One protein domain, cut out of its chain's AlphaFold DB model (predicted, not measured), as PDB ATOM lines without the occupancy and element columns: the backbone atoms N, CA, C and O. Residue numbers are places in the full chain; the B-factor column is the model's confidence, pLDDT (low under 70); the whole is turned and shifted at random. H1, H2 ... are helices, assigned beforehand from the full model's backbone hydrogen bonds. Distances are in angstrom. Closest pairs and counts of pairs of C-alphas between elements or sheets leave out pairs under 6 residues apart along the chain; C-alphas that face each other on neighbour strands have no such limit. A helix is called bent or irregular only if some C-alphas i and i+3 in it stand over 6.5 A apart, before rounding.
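What this domain is: This is residues 7 to 39 and 53 to 94 of the 96 residues of the protein "Hypothetical protein" of Rotaria sp. Silwood2 (UniProt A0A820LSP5). Look for an open frame: one long kinked helix, H5, lies at one end, and a thin unnamed stretch, residues 57 to 74, joins it to the short helices H1 to H4. The 75 printed residues, all helix in class, hold five named helices, H1 to H5 in chain order, and no named strand. The whole is only just loose, close to extended, with a radius of gyration of the C-alphas of 16.8 A and spans of 44 by 30 by 22 A.

How they stand to each other: Find H5, residues 75 to 92, with a kink of 48 degrees near residue 83; it is irregular, C-alphas 76 and 79 being 7.2 A apart. It is apart from H1, residues 7 to 11, H2, residues 13 to 23, H3, residues 30 to 33, and H4, residues 53 to 56. H1 and H2 touch only at the corner by their link, closest at the C-alphas of Leu 9 and Val 16, 5.6 A. H2 and H3 only just touch, with 3 pairs of C-alphas within 8 A, the closest Pro 13 and Leu 33, 7.1 A. H4 is apart from H1, H2 and H3. In H1 and H2 every O i to N i+4 pair is within hydrogen-bond range, in H5 10 of 14; H3 and H4 are too short for one.

Where its parts are: Find C-alpha 75 at (94.311, 134.381, 160.109); H5 runs 24.4 A to C-alpha 92 at (82.447, 125.278, 140.776). H2 measures 15.4 A.

The domain as a whole: Residues 40 to 52 are not printed; C-alphas 39 and 53 are 10.6 A apart across the cut. The link from H4 to H5 is long. Residues 83 to 94, of which 83 to 92 belong to H5, stand free. No printed residue is under 70 in pLDDT.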
ATOM      1  N   ASN A   7      86.311 116.180 144.738       93.00
ATOM      2  CA  ASN A   7      85.511 115.562 145.795       93.00
ATOM      3  C   ASN A   7      84.244 114.916 145.234       93.00
ATOM      4  O   ASN A   7      83.934 113.800 145.641       93.00
ATOM      5  N   GLU A   8      83.541 115.564 144.302       93.19
ATOM      6  CA  GLU A   8      82.353 114.968 143.667       93.19
ATOM      7  C   GLU A   8      82.720 113.729 142.841       93.19
ATOM      8  O   GLU A   8      82.083 112.685 142.998       93.19
ATOM      9  N   LEU A   9      83.828 113.787 142.090       95.75
ATOM     10  CA  LEU A   9      84.400 112.623 141.406       95.75
ATOM     11  C   LEU A   9      84.631 111.471 142.386       95.75
ATOM     12  O   LEU A   9      84.231 110.350 142.120       95.75
ATOM     13  N   ARG A  10      85.226 111.730 143.551       95.88
ATOM     14  CA  ARG A  10      85.489 110.680 144.547       95.88
ATOM     15  C   ARG A  10      84.233 110.157 145.251       95.88
ATOM     16  O   ARG A  10      84.273 109.045 145.767       95.88
ATOM     17  N   LYS A  11      83.136 110.925 145.311       95.12
ATOM     18  CA  LYS A  11      81.857 110.457 145.884       95.12
ATOM     19  C   LYS A  11      81.136 109.493 144.952       95.12
ATOM     20  O   LYS A  11      80.562 108.518 145.427       95.12
ATOM     21  N   ASN A  12      81.137 109.779 143.651       95.81
ATOM     22  CA  ASN A  12      80.500 108.931 142.647       95.81
ATOM     23  C   ASN A  12      81.293 108.944 141.327       95.81
ATOM     24  O   ASN A  12      80.883 109.606 140.366       95.81
ATOM     25  N   PRO A  13      82.416 108.202 141.259       97.31
ATOM     26  CA  PRO A  13      83.322 108.293 140.120       97.31
ATOM     27  C   PRO A  13      82.668 107.871 138.809       97.31
ATOM     28  O   PRO A  13      82.853 108.529 137.792       97.31
ATOM     29  N   ARG A  14      81.833 106.825 138.847       97.69
ATOM     30  CA  ARG A  14      81.101 106.331 137.675       97.69
ATOM     31  C   ARG A  14      80.247 107.430 137.043       97.69
ATOM     32  O   ARG A  14      80.355 107.655 135.845       97.69
ATOM     33  N   SER A  15      79.419 108.119 137.831       96.81
ATOM     34  CA  SER A  15      78.519 109.148 137.293       96.81
ATOM     35  C   SER A  15      79.288 110.305 136.658       96.81
ATOM     36  O   SER A  15      78.961 110.727 135.551       96.81
ATOM     37  N   VAL A  16      80.328 110.794 137.341       96.62
ATOM     38  CA  VAL A  16      81.134 111.924 136.859       96.62
ATOM     39  C   VAL A  16      81.922 111.542 135.603       96.62
ATOM     40  O   VAL A  16      81.975 112.323 134.654       96.62
ATOM     41  N   LEU A  17      82.492 110.333 135.550       97.19
ATOM     42  CA  LEU A  17      83.239 109.851 134.385       97.19
ATOM     43  C   LEU A  17      82.342 109.619 133.168       97.19
ATOM     44  O   LEU A  17      82.758 109.964 132.065       97.19
ATOM     45  N   ILE A  18      81.123 109.096 133.342       97.25
ATOM     46  CA  ILE A  18      80.162 108.928 132.239       97.25
ATOM     47  C   ILE A  18      79.846 110.279 131.591       97.25
ATOM     48  O   ILE A  18      79.955 110.418 130.372       97.25
ATOM     49  N   GLU A  19      79.492 111.286 132.390       96.12
ATOM     50  CA  GLU A  19      79.141 112.606 131.856       96.12
ATOM     51  C   GLU A  19      80.370 113.328 131.277       96.12
ATOM     52  O   GLU A  19      80.279 113.953 130.221       96.12
ATOM     53  N   THR A  20      81.547 113.157 131.887       95.94
ATOM     54  CA  THR A  20      82.813 113.669 131.334       95.94
ATOM     55  C   THR A  20      83.116 113.059 129.966       95.94
ATOM     56  O   THR A  20      83.411 113.791 129.023       95.94
ATOM     57  N   CYS A  21      83.029 111.732 129.834       96.88
ATOM     58  CA  CYS A  21      83.274 111.035 128.571       96.88
ATOM     59  C   CYS A  21      82.307 111.512 127.485       96.88
ATOM     60  O   CYS A  21      82.738 111.847 126.386       96.88
ATOM     61  N   LYS A  22      81.020 111.651 127.822       95.75
ATOM     62  CA  LYS A  22      79.998 112.175 126.910       95.75
ATOM     63  C   LYS A  22      80.319 113.587 126.408       95.75
ATOM     64  O   LYS A  22      80.150 113.852 125.223       95.75
ATOM     65  N   GLN A  23      80.785 114.490 127.272       95.31
ATOM     66  CA  GLN A  23      81.145 115.854 126.857       95.31
ATOM     67  C   GLN A  23      82.446 115.926 126.046       95.31
ATOM     68  O   GLN A  23      82.638 116.878 125.290       95.31
ATOM     69  N   LEU A  24      83.332 114.939 126.199       95.50
ATOM     70  CA  LEU A  24      84.584 114.820 125.448       95.50
ATOM     71  C   LEU A  24      84.461 114.001 124.155       95.50
ATOM     72  O   LEU A  24      85.467 113.852 123.467       95.50
ATOM     73  N   ASP A  25      83.277 113.473 123.836       96.56
ATOM     74  CA  ASP A  25      83.067 112.515 122.740       96.56
ATOM     75  C   ASP A  25      83.971 111.265 122.861       96.56
ATOM     76  O   ASP A  25      84.602 110.803 121.913       96.56
ATOM     77  N   LEU A  26      84.067 110.732 124.085       97.19
ATOM     78  CA  LEU A  26      84.813 109.521 124.432       97.19
ATOM     79  C   LEU A  26      83.873 108.414 124.923       97.19
ATOM     80  O   LEU A  26      82.834 108.667 125.533       97.19
ATOM     81  N   SER A  27      84.288 107.164 124.731       98.12
ATOM     82  CA  SER A  27      83.595 106.004 125.295       98.12
ATOM     83  C   SER A  27      83.965 105.804 126.765       98.12
ATOM     84  O   SER A  27      85.142 105.676 127.102       98.12
ATOM     85  N   TYR A  28      82.958 105.719 127.636       98.19
ATOM     86  CA  TYR A  28      83.136 105.280 129.023       98.19
ATOM     87  C   TYR A  28      83.450 103.780 129.085       98.19
ATOM     88  O   TYR A  28      82.845 102.991 128.354       98.19
ATOM     89  N   THR A  29      84.325 103.383 130.010       98.06
ATOM     90  CA  THR A  29      84.565 101.973 130.337       98.06
ATOM     91  C   THR A  29      84.714 101.790 131.854       98.06
ATOM     92  O   THR A  29      85.197 102.685 132.552       98.06
ATOM     93  N   ASP A  30      84.290 100.643 132.396       97.69
ATOM     94  CA  ASP A  30      84.376 100.381 133.845       97.69
ATOM     95  C   ASP A  30      85.831 100.222 134.328       97.69
ATOM     96  O   ASP A  30      86.120 100.448 135.505       97.69
ATOM     97  N   GLU A  31      86.774  99.937 133.426       97.25
ATOM     98  CA  GLU A  31      88.214  99.921 133.707       97.25
ATOM     99  C   GLU A  31      88.733 101.292 134.163       97.25
ATOM    100  O   GLU A  31      89.754 101.365 134.836       97.25
ATOM    101  N   MET A  32      88.020 102.389 133.890       97.06
ATOM    102  CA  MET A  32      88.377 103.709 134.425       97.06
ATOM    103  C   MET A  32      88.254 103.790 135.956       97.06
ATOM    104  O   MET A  32      88.818 104.695 136.573       97.06
ATOM    105  N   LEU A  33      87.516 102.869 136.588       98.00
ATOM    106  CA  LEU A  33      87.289 102.850 138.035       98.00
ATOM    107  C   LEU A  33      88.361 102.079 138.813       98.00
ATOM    108  O   LEU A  33      88.428 102.223 140.036       98.00
ATOM    109  N   SER A  34      89.174 101.265 138.132       97.50
ATOM    110  CA  SER A  34      90.168 100.413 138.780       97.50
ATOM    111  C   SER A  34      91.434 100.248 137.950       97.50
ATOM    112  O   SER A  34      91.384 100.122 136.733       97.50
ATOM    113  N   TRP A  35      92.586 100.215 138.605       96.06
ATOM    114  CA  TRP A  35      93.877 100.101 137.933       96.06
ATOM    115  C   TRP A  35      94.870  99.293 138.770       96.06
ATOM    116  O   TRP A  35      94.711  99.185 139.988       96.06
ATOM    117  N   PRO A  36      95.912  98.711 138.148       95.75
ATOM    118  CA  PRO A  36      96.969  98.051 138.898       95.75
ATOM    119  C   PRO A  36      97.763  99.073 139.714       95.75
ATOM    120  O   PRO A  36      98.112 100.148 139.214       95.75
ATOM    121  N   ALA A  37      98.076  98.697 140.952       97.06
ATOM    122  CA  ALA A  37      99.039  99.406 141.778       97.06
ATOM    123  C   ALA A  37     100.455  99.283 141.189       97.06
ATOM    124  O   ALA A  37     100.781  98.332 140.475       97.06
ATOM    125  N   GLY A  38     101.305 100.233 141.552       95.81
ATOM    126  CA  GLY A  38     102.719 100.282 141.224       95.81
ATOM    127  C   GLY A  38     103.091 101.421 140.273       95.81
ATOM    128  O   GLY A  38     102.222 102.136 139.761       95.81
ATOM    129  N   PRO A  39     104.401 101.603 140.052       95.31
ATOM    130  CA  PRO A  39     104.913 102.573 139.101       95.31
ATOM    131  C   PRO A  39     104.570 102.190 137.661       95.31
ATOM    132  O   PRO A  39     104.474 101.011 137.311       95.31
ATOM    133  N   GLU A  53     101.531 107.661 146.963       94.00
ATOM    134  CA  GLU A  53     100.102 107.371 147.176       94.00
ATOM    135  C   GLU A  53      99.370 106.998 145.878       94.00
ATOM    136  O   GLU A  53      98.479 106.152 145.892       94.00
ATOM    137  N   VAL A  54      99.792 107.550 144.735       93.62
ATOM    138  CA  VAL A  54      99.269 107.166 143.415       93.62
ATOM    139  C   VAL A  54      99.632 105.712 143.108       93.62
ATOM    140  O   VAL A  54      98.761 104.934 142.729       93.62
ATOM    141  N   HIS A  55     100.881 105.307 143.343       96.06
ATOM    142  CA  HIS A  55     101.361 103.939 143.127       96.06
ATOM    143  C   HIS A  55     100.690 102.923 144.048       96.06
ATOM    144  O   HIS A  55     100.556 101.769 143.668       96.06
ATOM    145  N   LYS A  56     100.241 103.312 145.241       96.06
ATOM    146  CA  LYS A  56      99.479 102.411 146.122       96.06
ATOM    147  C   LYS A  56      98.004 102.299 145.743       96.06
ATOM    148  O   LYS A  56      97.342 101.357 146.172       96.06
ATOM    149  N   SER A  57      97.475 103.263 144.993       96.38
ATOM    150  CA  SER A  57      96.062 103.286 144.629       96.38
ATOM    151  C   SER A  57      95.731 102.230 143.574       96.38
ATOM    152  O   SER A  57      96.528 101.949 142.681       96.38
ATOM    153  N   THR A  58      94.522 101.682 143.662       97.50
ATOM    154  CA  THR A  58      93.953 100.750 142.675       97.50
ATOM    155  C   THR A  58      92.592 101.205 142.154       97.50
ATOM    156  O   THR A  58      91.910 100.458 141.459       97.50
ATOM    157  N   GLY A  59      92.174 102.416 142.521       97.12
ATOM    158  CA  GLY A  59      90.860 102.985 142.253       97.12
ATOM    159  C   GLY A  59      90.659 104.288 143.031       97.12
ATOM    160  O   GLY A  59      91.553 104.762 143.741       97.12
ATOM    161  N   PHE A  60      89.464 104.867 142.932       96.56
ATOM    162  CA  PHE A  60      89.108 106.075 143.677       96.56
ATOM    163  C   PHE A  60      88.816 105.764 145.149       96.56
ATOM    164  O   PHE A  60      87.962 104.941 145.467       96.56
ATOM    165  N   SER A  61      89.474 106.475 146.064       94.69
ATOM    166  CA  SER A  61      89.086 106.483 147.481       94.69
ATOM    167  C   SER A  61      88.021 107.556 147.740       94.69
ATOM    168  O   SER A  61      88.118 108.632 147.147       94.69
ATOM    169  N   PRO A  62      87.056 107.350 148.655       94.25
ATOM    170  CA  PRO A  62      86.065 108.374 149.007       94.25
ATOM    171  C   PRO A  62      86.750 109.640 149.541       94.25
ATOM    172  O   PRO A  62      87.845 109.529 150.104       94.25
ATOM    173  N   PRO A  63      86.177 110.845 149.357       92.56
ATOM    174  CA  PRO A  63      86.785 112.083 149.844       92.56
ATOM    175  C   PRO A  63      86.933 112.075 151.369       92.56
ATOM    176  O   PRO A  63      86.241 111.337 152.068       92.56
ATOM    177  N   SER A  64      87.832 112.920 151.885       87.81
ATOM    178  CA  SER A  64      87.980 113.082 153.336       87.81
ATOM    179  C   SER A  64      86.650 113.496 153.969       87.81
ATOM    180  O   SER A  64      85.940 114.353 153.440       87.81
ATOM    181  N   SER A  65      86.325 112.908 155.122       85.50
ATOM    182  CA  SER A  65      85.168 113.305 155.930       85.50
ATOM    183  C   SER A  65      85.398 114.623 156.675       85.50
ATOM    184  O   SER A  65      84.439 115.235 157.151       85.50
ATOM    185  N   THR A  66      86.647 115.093 156.760       85.94
ATOM    186  CA  THR A  66      86.995 116.368 157.388       85.94
ATOM    187  C   THR A  66      86.447 117.530 156.566       85.94
ATOM    188  O   THR A  66      86.904 117.800 155.455       85.94
ATOM    189  N   LYS A  67      85.483 118.257 157.134       79.94
ATOM    190  CA  LYS A  67      84.973 119.507 156.566       79.94
ATOM    191  C   LYS A  67      85.695 120.681 157.206       79.94
ATOM    192  O   LYS A  67      85.331 121.102 158.297       79.94
ATOM    193  N   LEU A  68      86.712 121.188 156.516       86.75
ATOM    194  CA  LEU A  68      87.343 122.452 156.874       86.75
ATOM    195  C   LEU A  68      86.457 123.613 156.426       86.75
ATOM    196  O   LEU A  68      85.839 123.585 155.360       86.75
ATOM    197  N   THR A  69      86.415 124.639 157.253       89.88
ATOM    198  CA  THR A  69      85.674 125.876 157.052       89.88
ATOM    199  C   THR A  69      86.642 127.053 157.008       89.88
ATOM    200  O   THR A  69      87.822 126.928 157.335       89.88
ATOM    201  N   ARG A  70      86.137 128.236 156.645       92.62
ATOM    202  CA  ARG A  70      86.921 129.479 156.698       92.62
ATOM    203  C   ARG A  70      87.539 129.723 158.084       92.62
ATOM    204  O   ARG A  70      88.622 130.290 158.161       92.62
ATOM    205  N   ASN A  71      86.886 129.273 159.159       93.19
ATOM    206  CA  ASN A  71      87.358 129.464 160.534       93.19
ATOM    207  C   ASN A  71      88.574 128.595 160.886       93.19
ATOM    208  O   ASN A  71      89.295 128.919 161.824       93.19
ATOM    209  N   ASP A  72      88.821 127.525 160.128       94.75
ATOM    210  CA  ASP A  72      89.976 126.645 160.322       94.75
ATOM    211  C   ASP A  72      91.244 127.187 159.632       94.75
ATOM    212  O   ASP A  72      92.339 126.646 159.795       94.75
ATOM    213  N   ILE A  73      91.114 128.263 158.847       94.88
ATOM    214  CA  ILE A  73      92.218 128.871 158.104       94.88
ATOM    215  C   ILE A  73      92.998 129.819 159.032       94.88
ATOM    216  O   ILE A  73      92.405 130.732 159.611       94.88
ATOM    217  N   PRO A  74      94.337 129.683 159.143       96.88
ATOM    218  CA  PRO A  74      95.153 130.631 159.894       96.88
ATOM    219  C   PRO A  74      94.914 132.072 159.432       96.88
ATOM    220  O   PRO A  74      94.973 132.354 158.236       96.88
ATOM    221  N   HIS A  75      94.730 132.997 160.381       96.69
ATOM    222  CA  HIS A  75      94.311 134.381 160.109       96.69
ATOM    223  C   HIS A  75      95.131 135.083 159.010       96.69
ATOM    224  O   HIS A  75      94.579 135.784 158.166       96.69
ATOM    225  N   LYS A  76      96.450 134.836 158.965       97.62
ATOM    226  CA  LYS A  76      97.365 135.390 157.948       97.62
ATOM    227  C   LYS A  76      97.000 135.048 156.494       97.62
ATOM    228  O   LYS A  76      97.480 135.718 155.591       97.62
ATOM    229  N   TYR A  77      96.180 134.023 156.264       97.44
ATOM    230  CA  TYR A  77      95.758 133.584 154.934       97.44
ATOM    231  C   TYR A  77      94.304 133.940 154.603       97.44
ATOM    232  O   TYR A  77      93.868 133.661 153.490       97.44
ATOM    233  N   LEU A  78      93.554 134.572 155.514       97.50
ATOM    234  CA  LEU A  78      92.144 134.901 155.266       97.50
ATOM    235  C   LEU A  78      91.973 135.887 154.108       97.50
ATOM    236  O   LEU A  78      91.102 135.679 153.273       97.50
ATOM    237  N   SER A  79      92.850 136.891 154.004       97.50
ATOM    238  CA  SER A  79      92.823 137.833 152.876       97.50
ATOM    239  C   SER A  79      93.015 137.121 151.537       97.50
ATOM    240  O   SER A  79      92.289 137.399 150.592       97.50
ATOM    241  N   LEU A  80      93.962 136.176 151.468       97.12
ATOM    242  CA  LEU A  80      94.200 135.390 150.259       97.12
ATOM    243  C   LEU A  80      92.999 134.491 149.949       97.12
ATOM    244  O   LEU A  80      92.589 134.399 148.799       97.12
ATOM    245  N   TYR A  81      92.425 133.840 150.965       96.56
ATOM    246  CA  TYR A  81      91.227 133.018 150.805       96.56
ATOM    247  C   TYR A  81      90.063 133.825 150.215       96.56
ATOM    248  O   TYR A  81      89.465 133.389 149.234       96.56
ATOM    249  N   ASP A  82      89.775 135.000 150.779       96.31
ATOM    250  CA  ASP A  82      88.676 135.854 150.324       96.31
ATOM    251  C   ASP A  82      88.929 136.386 148.898       96.31
ATOM    252  O   ASP A  82      87.994 136.470 148.103       96.31
ATOM    253  N   GLU A  83      90.188 136.668 148.541       97.88
ATOM    254  CA  GLU A  83      90.582 137.076 147.185       97.88
ATOM    255  C   GLU A  83      90.372 135.959 146.154       97.88
ATOM    256  O   GLU A  83      89.885 136.214 145.050       97.88
ATOM    257  N   VAL A  84      90.718 134.709 146.492       97.12
ATOM    258  CA  VAL A  84      90.651 133.595 145.531       97.12
ATOM    259  C   VAL A  84      89.282 132.913 145.464       97.12
ATOM    260  O   VAL A  84      88.965 132.256 144.466       97.12
ATOM    261  N   LEU A  85      88.452 133.062 146.503       96.19
ATOM    262  CA  LEU A  85      87.155 132.391 146.624       96.19
ATOM    263  C   LEU A  85      86.217 132.627 145.422       96.19
ATOM    264  O   LEU A  85      85.637 131.643 144.951       96.19
ATOM    265  N   PRO A  86      86.083 133.847 144.860       97.75
ATOM    266  CA  PRO A  86      85.226 134.076 143.696       97.75
ATOM    267  C   PRO A  86      85.644 133.257 142.466       97.75
ATOM    268  O   PRO A  86      84.788 132.768 141.728       97.75
ATOM    269  N   TYR A  87      86.949 133.047 142.249       96.38
ATOM    270  CA  TYR A  87      87.438 132.233 141.130       96.38
ATOM    271  C   TYR A  87      87.124 130.752 141.334       96.38
ATOM    272  O   TYR A  87      86.683 130.081 140.397       96.38
ATOM    273  N   TYR A  88      87.286 130.251 142.561       94.44
ATOM    274  CA  TYR A  88      86.891 128.886 142.902       94.44
ATOM    275  C   TYR A  88      85.384 128.673 142.704       94.44
ATOM    276  O   TYR A  88      84.984 127.699 142.070       94.44
ATOM    277  N   GLN A  89      84.544 129.601 143.172       94.94
ATOM    278  CA  GLN A  89      83.088 129.534 142.992       94.94
ATOM    279  C   GLN A  89      82.682 129.583 141.517       94.94
ATOM    280  O   GLN A  89      81.794 128.840 141.097       94.94
ATOM    281  N   LYS A  90      83.368 130.400 140.707       95.62
ATOM    282  CA  LYS A  90      83.161 130.432 139.258       95.62
ATOM    283  C   LYS A  90      83.458 129.075 138.622       95.62
ATOM    284  O   LYS A  90      82.626 128.576 137.874       95.62
ATOM    285  N   LEU A  91      84.591 128.446 138.943       95.12
ATOM    286  CA  LEU A  91      84.903 127.095 138.456       95.12
ATOM    287  C   LEU A  91      83.868 126.073 138.935       95.12
ATOM    288  O   LEU A  91      83.414 125.255 138.143       95.12
ATOM    289  N   LEU A  92      83.443 126.173 140.196       93.50
ATOM    290  CA  LEU A  92      82.447 125.278 140.776       93.50
ATOM    291  C   LEU A  92      81.092 125.359 140.058       93.50
ATOM    292  O   LEU A  92      80.451 124.333 139.876       93.50
ATOM    293  N   SER A  93      80.681 126.543 139.593       94.12
ATOM    294  CA  SER A  93      79.447 126.711 138.803       94.12
ATOM    295  C   SER A  93      79.481 126.047 137.420       94.12
ATOM    296  O   SER A  93      78.439 125.901 136.788       94.12
ATOM    297  N   HIS A  94      80.665 125.644 136.952       92.44
ATOM    298  CA  HIS A  94      80.859 124.904 135.706       92.44
ATOM    299  C   HIS A  94      81.100 123.407 135.935       92.44
ATOM    300  O   HIS A  94      81.339 122.691 134.962       92.44
TER     301      HIS A  94